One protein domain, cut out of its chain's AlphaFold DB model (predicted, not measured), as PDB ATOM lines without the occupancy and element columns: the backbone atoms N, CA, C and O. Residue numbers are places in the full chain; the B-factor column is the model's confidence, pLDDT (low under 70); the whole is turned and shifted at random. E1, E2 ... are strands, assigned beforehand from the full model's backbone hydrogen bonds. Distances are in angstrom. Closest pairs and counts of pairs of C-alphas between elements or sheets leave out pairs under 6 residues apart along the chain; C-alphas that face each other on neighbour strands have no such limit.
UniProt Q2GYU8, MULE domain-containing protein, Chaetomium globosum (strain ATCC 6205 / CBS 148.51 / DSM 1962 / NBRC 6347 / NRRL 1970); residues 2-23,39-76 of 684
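Overview. This is residues 2 to 23 and 39 to 76 of the 684 residues of the protein "MULE domain-containing protein" of Chaetomium globosum (strain ATCC 6205 / CBS 148.51 / DSM 1962 / NBRC 6347 / NRRL 1970) (UniProt Q2GYU8). This domain has little regular structure: two hairpins, E1 with E2 and E3 with E4, stand side by side as one strongly twisted sheet, and long loops and the tail, residues 62 to 76, extend from it. The 60 printed residues hold four named strands, E1 to E4 in chain order and in sheet order, antiparallel, and no named helix. The class is all strand, with only 21 residues in named elements. The whole is loose, radius of gyration of the C-alphas 13.1 A, and elongated, 43 by 24 by 21 A.

Arrangement. Inner strands E2, residues 10 to 14, and E3, residues 47 to 52, are antiparallel at 156 degrees; N 13 and O 48 are within hydrogen-bond range at 2.8 A. Edge strand E1, residues 2 to 7, forms a hairpin with E2, with N 4 and O 12 at 2.8 A. Edge strand E4, residues 58 to 61, forms a hairpin with E3, with N 61 and O 49 at 2.8 A. E1 and E4 are apart.

Along the chain. E1 begins at C-alpha 2 (240.123, 198.408, 185.287) and spans 15.3 A; E2 spans 13.4 A. E3 spans 17.0 A; E4 spans 9.7 A and ends at C-alpha 61 (243.525, 185.071, 192.617).

Size, cuts and confidence. The C-alphas farthest apart, of Pro 23 and Asp 55, are 45.3 A apart. Residues 24 to 38 are not printed; C-alphas 23 and 39 are 9.7 A apart across this cut. Residues 4 to 10, 23 and 39 have pLDDT under 70.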
ATOM      1  N   VAL A   2     241.007 197.382 184.683       72.88
ATOM      2  CA  VAL A   2     240.123 198.408 185.287       72.88
ATOM      3  C   VAL A   2     239.405 197.835 186.512       72.88
ATOM      4  O   VAL A   2     238.937 196.697 186.464       72.88
ATOM      5  N   LYS A   3     239.296 198.617 187.596       77.38
ATOM      6  CA  LYS A   3     238.557 198.248 188.817       77.38
ATOM      7  C   LYS A   3     237.075 198.006 188.484       77.38
ATOM      8  O   LYS A   3     236.442 198.810 187.804       77.38
ATOM      9  N   ASN A   4     236.530 196.886 188.947       69.75
ATOM     10  CA  ASN A   4     235.174 196.399 188.668       69.75
ATOM     11  C   ASN A   4     234.312 196.320 189.943       69.75
ATOM     12  O   ASN A   4     233.437 195.466 190.061       69.75
ATOM     13  N   GLY A   5     234.608 197.189 190.912       68.81
ATOM     14  CA  GLY A   5     233.962 197.248 192.220       68.81
ATOM     15  C   GLY A   5     234.815 196.693 193.366       68.81
ATOM     16  O   GLY A   5     235.875 196.090 193.175       68.81
ATOM     17  N   THR A   6     234.318 196.926 194.576       61.75
ATOM     18  CA  THR A   6     234.875 196.457 195.849       61.75
ATOM     19  C   THR A   6     233.744 195.875 196.680       61.75
ATOM     20  O   THR A   6     232.762 196.565 196.939       61.75
ATOM     21  N   LYS A   7     233.883 194.618 197.106       56.06
ATOM     22  CA  LYS A   7     233.054 194.022 198.163       56.06
ATOM     23  C   LYS A   7     233.994 193.515 199.252       56.06
ATOM     24  O   LYS A   7     234.923 192.770 198.943       56.06
ATOM     25  N   SER A   8     233.756 193.937 200.493       57.19
ATOM     26  CA  SER A   8     234.378 193.378 201.706       57.19
ATOM     27  C   SER A   8     235.911 193.268 201.630       57.19
ATOM     28  O   SER A   8     236.468 192.172 201.646       57.19
ATOM     29  N   GLY A   9     236.598 194.401 201.437       65.00
ATOM     30  CA  GLY A   9     238.067 194.472 201.360       65.00
ATOM     31  C   GLY A   9     238.710 193.846 200.110       65.00
ATOM     32  O   GLY A   9     239.903 194.021 199.890       65.00
ATOM     33  N   ARG A  10     237.953 193.149 199.250       69.88
ATOM     34  CA  ARG A  10     238.469 192.529 198.020       69.88
ATOM     35  C   ARG A  10     238.235 193.446 196.821       69.88
ATOM     36  O   ARG A  10     237.093 193.786 196.492       69.88
ATOM     37  N   ALA A  11     239.313 193.817 196.139       79.56
ATOM     38  CA  ALA A  11     239.266 194.541 194.876       79.56
ATOM     39  C   ALA A  11     239.073 193.546 193.726       79.56
ATOM     40  O   ALA A  11     239.839 192.593 193.583       79.56
ATOM     41  N   ARG A  12     238.058 193.762 192.882       81.25
ATOM     42  CA  ARG A  12     237.930 193.038 191.610       81.25
ATOM     43  C   ARG A  12     238.401 193.933 190.476       81.25
ATOM     44  O   ARG A  12     238.036 195.106 190.422       81.25
ATOM     45  N   PHE A  13     239.152 193.374 189.541       83.06
ATOM     46  CA  PHE A  13     239.542 194.014 188.293       83.06
ATOM     47  C   PHE A  13     239.025 193.197 187.108       83.06
ATOM     48  O   PHE A  13     238.759 192.002 187.224       83.06
ATOM     49  N   ARG A  14     238.887 193.853 185.959       84.88
ATOM     50  CA  ARG A  14     238.581 193.227 184.666       84.88
ATOM     51  C   ARG A  14     239.481 193.772 183.564       84.88
ATOM     52  O   ARG A  14     240.140 194.806 183.738       84.88
ATOM     53  N   CYS A  15     239.462 193.129 182.403       83.19
ATOM     54  CA  CYS A  15     240.049 193.711 181.203       83.19
ATOM     55  C   CYS A  15     239.396 195.062 180.837       83.19
ATOM     56  O   CYS A  15     238.179 195.225 180.921       83.19
ATOM     57  N   ALA A  16     240.202 196.024 180.367       77.56
ATOM     58  CA  ALA A  16     239.711 197.292 179.818       77.56
ATOM     59  C   ALA A  16     238.854 197.092 178.550       77.56
ATOM     60  O   ALA A  16     237.864 197.793 178.360       77.56
ATOM     61  N   LYS A  17     239.186 196.078 177.739       82.44
ATOM     62  CA  LYS A  17     238.426 195.636 176.557       82.44
ATOM     63  C   LYS A  17     237.253 194.699 176.896       82.44
ATOM     64  O   LYS A  17     236.574 194.219 175.996       82.44
ATOM     65  N   GLY A  18     237.002 194.448 178.187       81.75
ATOM     66  CA  GLY A  18     236.001 193.501 178.694       81.75
ATOM     67  C   GLY A  18     234.570 194.022 178.820       81.75
ATOM     68  O   GLY A  18     233.755 193.421 179.513       81.75
ATOM     69  N   ARG A  19     234.260 195.177 178.225       78.56
ATOM     70  CA  ARG A  19     232.873 195.624 178.044       78.56
ATOM     71  C   ARG A  19     232.342 195.086 176.716       78.56
ATOM     72  O   ARG A  19     233.114 194.678 175.856       78.56
ATOM     73  N   GLU A  20     231.033 195.137 176.544       76.69
ATOM     74  CA  GLU A  20     230.403 195.062 175.227       76.69
ATOM     75  C   GLU A  20     230.082 196.485 174.772       76.69
ATOM     76  O   GLU A  20     229.731 197.350 175.583       76.69
ATOM     77  N   TYR A  21     230.243 196.754 173.478       76.38
ATOM     78  CA  TYR A  21     229.865 198.040 172.910       76.38
ATOM     79  C   TYR A  21     228.355 198.070 172.682       76.38
ATOM     80  O   TYR A  21     227.834 197.310 171.872       76.38
ATOM     81  N   LYS A  22     227.663 198.966 173.388       73.31
ATOM     82  CA  LYS A  22     226.250 199.258 173.143       73.31
ATOM     83  C   LYS A  22     226.160 200.486 172.228       73.31
ATOM     84  O   LYS A  22     226.533 201.570 172.685       73.31
ATOM     85  N   PRO A  23     225.727 200.353 170.960       69.38
ATOM     86  CA  PRO A  23     225.567 201.500 170.076       69.38
ATOM     87  C   PRO A  23     224.474 202.434 170.612       69.38
ATOM     88  O   PRO A  23     223.353 202.005 170.856       69.38
ATOM     89  N   THR A  39     234.944 200.558 168.087       69.94
ATOM     90  CA  THR A  39     235.155 200.200 169.492       69.94
ATOM     91  C   THR A  39     236.426 199.368 169.624       69.94
ATOM     92  O   THR A  39     236.711 198.535 168.769       69.94
ATOM     93  N   GLN A  40     237.183 199.566 170.705       72.31
ATOM     94  CA  GLN A  40     238.284 198.666 171.077       72.31
ATOM     95  C   GLN A  40     237.835 197.545 172.032       72.31
ATOM     96  O   GLN A  40     238.660 196.755 172.491       72.31
ATOM     97  N   PHE A  41     236.548 197.492 172.382       82.69
ATOM     98  CA  PHE A  41     235.990 196.450 173.237       82.69
ATOM     99  C   PHE A  41     235.854 195.124 172.478       82.69
ATOM    100  O   PHE A  41     235.335 195.097 171.367       82.69
ATOM    101  N   THR A  42     236.284 194.026 173.104       82.31
ATOM    102  CA  THR A  42     236.310 192.671 172.521       82.31
ATOM    103  C   THR A  42     235.452 191.674 173.309       82.31
ATOM    104  O   THR A  42     235.610 190.467 173.140       82.31
ATOM    105  N   GLY A  43     234.620 192.143 174.250       83.38
ATOM    106  CA  GLY A  43     233.879 191.266 175.168       83.38
ATOM    107  C   GLY A  43     234.787 190.423 176.079       83.38
ATOM    108  O   GLY A  43     234.376 189.373 176.564       83.38
ATOM    109  N   CYS A  44     236.042 190.845 176.287       85.62
ATOM    110  CA  CYS A  44     237.046 190.086 177.034       85.62
ATOM    111  C   CYS A  44     236.580 189.717 178.455       85.62
ATOM    112  O   CYS A  44     236.436 190.585 179.319       85.62
ATOM    113  N   LYS A  45     236.414 188.415 178.717       86.25
ATOM    114  CA  LYS A  45     235.903 187.888 179.993       86.25
ATOM    115  C   LYS A  45     236.923 187.908 181.144       86.25
ATOM    116  O   LYS A  45     236.533 187.616 182.273       86.25
ATOM    117  N   PHE A  46     238.180 188.286 180.885       86.00
ATOM    118  CA  PHE A  46     239.264 188.283 181.872       86.00
ATOM    119  C   PHE A  46     238.934 189.100 183.132       86.00
ATOM    120  O   PHE A  46     238.588 190.291 183.054       86.00
ATOM    121  N   GLN A  47     239.111 188.473 184.296       85.50
ATOM    122  CA  GLN A  47     238.909 189.060 185.618       85.50
ATOM    123  C   GLN A  47     240.043 188.685 186.576       85.50
ATOM    124  O   GLN A  47     240.696 187.660 186.434       85.50
ATOM    125  N   LEU A  48     240.246 189.520 187.592       85.00
ATOM    126  CA  LEU A  48     241.255 189.329 188.629       85.00
ATOM    127  C   LEU A  48     240.664 189.719 189.984       85.00
ATOM    128  O   LEU A  48     240.048 190.783 190.100       85.00
ATOM    129  N   ALA A  49     240.860 188.906 191.018       85.19
ATOM    130  CA  ALA A  49     240.536 189.277 192.390       85.19
ATOM    131  C   ALA A  49     241.828 189.529 193.173       85.19
ATOM    132  O   ALA A  49     242.719 188.687 193.175       85.19
ATOM    133  N   ALA A  50     241.919 190.660 193.865       85.56
ATOM    134  CA  ALA A  50     243.018 190.964 194.773       85.56
ATOM    135  C   ALA A  50     242.462 191.217 196.180       85.56
ATOM    136  O   ALA A  50     241.483 191.952 196.349       85.56
ATOM    137  N   ARG A  51     243.077 190.603 197.193       85.50
ATOM    138  CA  ARG A  51     242.809 190.879 198.612       85.50
ATOM    139  C   ARG A  51     244.085 191.413 199.272       85.50
ATOM    140  O   ARG A  51     245.146 190.848 198.996       85.50
ATOM    141  N   PRO A  52     244.010 192.441 200.128       85.56
ATOM    142  CA  PRO A  52     245.146 192.820 200.950       85.56
ATOM    143  C   PRO A  52     245.441 191.701 201.959       85.56
ATOM    144  O   PRO A  52     244.544 190.949 202.365       85.56
ATOM    145  N   LEU A  53     246.708 191.577 202.326       84.56
ATOM    146  CA  LEU A  53     247.216 190.746 203.409       84.56
ATOM    147  C   LEU A  53     247.641 191.651 204.583       84.56
ATOM    148  O   LEU A  53     247.911 192.832 204.362       84.56
ATOM    149  N   PRO A  54     247.721 191.126 205.823       83.38
ATOM    150  CA  PRO A  54     248.129 191.916 206.991       83.38
ATOM    151  C   PRO A  54     249.545 192.509 206.900       83.38
ATOM    152  O   PRO A  54     249.835 193.493 207.565       83.38
ATOM    153  N   ASP A  55     250.410 191.936 206.060       87.19
ATOM    154  CA  ASP A  55     251.791 192.369 205.812       87.19
ATOM    155  C   ASP A  55     251.917 193.447 204.711       87.19
ATOM    156  O   ASP A  55     253.008 193.706 204.205       87.19
ATOM    157  N   GLY A  56     250.798 194.037 204.277       79.81
ATOM    158  CA  GLY A  56     250.751 195.045 203.213       79.81
ATOM    159  C   GLY A  56     250.857 194.490 201.785       79.81
ATOM    160  O   GLY A  56     250.626 195.233 200.826       79.81
ATOM    161  N   ARG A  57     251.143 193.192 201.598       85.31
ATOM    162  CA  ARG A  57     251.136 192.559 200.270       85.31
ATOM    163  C   ARG A  57     249.704 192.287 199.801       85.31
ATOM    164  O   ARG A  57     248.741 192.339 200.565       85.31
ATOM    165  N   TRP A  58     249.546 191.968 198.519       83.94
ATOM    166  CA  TRP A  58     248.251 191.609 197.936       83.94
ATOM    167  C   TRP A  58     248.261 190.160 197.457       83.94
ATOM    168  O   TRP A  58     249.027 189.796 196.570       83.94
ATOM    169  N   ALA A  59     247.363 189.337 198.000       84.69
ATOM    170  CA  ALA A  59     247.105 188.010 197.459       84.69
ATOM    171  C   ALA A  59     246.166 188.129 196.255       84.69
ATOM    172  O   ALA A  59     245.014 188.568 196.369       84.69
ATOM    173  N   VAL A  60     246.674 187.725 195.094       86.62
ATOM    174  CA  VAL A  60     245.979 187.782 193.810       86.62
ATOM    175  C   VAL A  60     245.451 186.390 193.463       86.62
ATOM    176  O   VAL A  60     246.195 185.415 193.501       86.62
ATOM    177  N   LYS A  61     244.164 186.291 193.120       84.50
ATOM    178  CA  LYS A  61     243.525 185.071 192.617       84.50
ATOM    179  C   LYS A  61     242.916 185.335 191.241       84.50
ATOM    180  O   LYS A  61     242.071 186.224 191.084       84.50
ATOM    181  N   LEU A  62     243.325 184.533 190.262       81.81
ATOM    182  CA  LEU A  62     242.623 184.397 188.989       81.81
ATOM    183  C   LEU A  62     241.376 183.511 189.196       81.81
ATOM    184  O   LEU A  62     241.440 182.550 189.966       81.81
ATOM    185  N   PRO A  63     240.231 183.843 188.580       76.38
ATOM    186  CA  PRO A  63     239.091 182.939 188.490       76.38
ATOM    187  C   PRO A  63     239.347 181.863 187.432       76.38
ATOM    188  O   PRO A  63     239.990 182.131 186.422       76.38
ATOM    189  N   ASP A  64     238.805 180.670 187.649       77.06
ATOM    190  CA  ASP A  64     239.007 179.521 186.768       77.06
ATOM    191  C   ASP A  64     238.278 179.672 185.410       77.06
ATOM    192  O   ASP A  64     237.306 180.422 185.263       77.06
ATOM    193  N   GLY A  65     238.749 178.945 184.392       78.44
ATOM    194  CA  GLY A  65     238.138 178.913 183.056       78.44
ATOM    195  C   GLY A  65     238.376 180.181 182.209       78.44
ATOM    196  O   GLY A  65     239.410 180.838 182.343       78.44
ATOM    197  N   PRO A  66     237.448 180.570 181.308       74.56
ATOM    198  CA  PRO A  66     237.669 181.640 180.322       74.56
ATOM    199  C   PRO A  66     237.779 183.056 180.919       74.56
ATOM    200  O   PRO A  66     237.984 184.019 180.181       74.56
ATOM    201  N   ALA A  67     237.643 183.205 182.239       78.12
ATOM    202  CA  ALA A  67     237.922 184.446 182.955       78.12
ATOM    203  C   ALA A  67     239.397 184.573 183.408       78.12
ATOM    204  O   ALA A  67     239.789 185.656 183.841       78.12
ATOM    205  N   ALA A  68     240.214 183.522 183.254       81.25
ATOM    206  CA  ALA A  68     241.667 183.551 183.459       81.25
ATOM    207  C   ALA A  68     242.454 184.075 182.242       81.25
ATOM    208  O   ALA A  68     243.618 184.443 182.377       81.25
ATOM    209  N   LEU A  69     241.844 184.098 181.049       83.12
ATOM    210  CA  LEU A  69     242.533 184.341 179.776       83.12
ATOM    211  C   LEU A  69     242.016 185.591 179.051       83.12
ATOM    212  O   LEU A  69     240.826 185.912 179.070       83.12
ATOM    213  N   HIS A  70     242.923 186.289 178.368       84.25
ATOM    214  CA  HIS A  70     242.579 187.360 177.435       84.25
ATOM    215  C   HIS A  70     242.231 186.788 176.052       84.25
ATOM    216  O   HIS A  70     242.887 185.869 175.575       84.25
ATOM    217  N   ASN A  71     241.233 187.371 175.379       86.19
ATOM    218  CA  ASN A  71     240.833 187.011 174.009       86.19
ATOM    219  C   ASN A  71     241.409 187.967 172.946       86.19
ATOM    220  O   ASN A  71     240.853 188.116 171.863       86.19
ATOM    221  N   HIS A  72     242.477 188.683 173.291       83.56
ATOM    222  CA  HIS A  72     243.135 189.673 172.448       83.56
ATOM    223  C   HIS A  72     244.612 189.776 172.844       83.56
ATOM    224  O   HIS A  72     244.957 189.548 174.005       83.56
ATOM    225  N   GLY A  73     245.468 190.192 171.910       81.69
ATOM    226  CA  GLY A  73     246.866 190.513 172.205       81.69
ATOM    227  C   GLY A  73     247.026 191.717 173.143       81.69
ATOM    228  O   GLY A  73     246.052 192.388 173.513       81.69
ATOM    229  N   TRP A  74     248.270 192.010 173.521       78.12
ATOM    230  CA  TRP A  74     248.601 193.196 174.309       78.12
ATOM    231  C   TRP A  74     248.055 194.469 173.651       78.12
ATOM    232  O   TRP A  74     247.941 194.575 172.432       78.12
ATOM    233  N   SER A  75     247.636 195.423 174.479       74.62
ATOM    234  CA  SER A  75     247.235 196.740 173.980       74.62
ATOM    235  C   SER A  75     248.455 197.641 173.989       74.62
ATOM    236  O   SER A  75     249.218 197.595 174.951       74.62
ATOM    237  N   ASP A  76     248.604 198.442 172.940       76.81
ATOM    238  CA  ASP A  76     249.689 199.406 172.821       76.81
ATOM    239  C   ASP A  76     249.780 200.294 174.086       76.81
ATOM    240  O   ASP A  76     248.732 200.770 174.550       76.81
TER     241      ASP A  76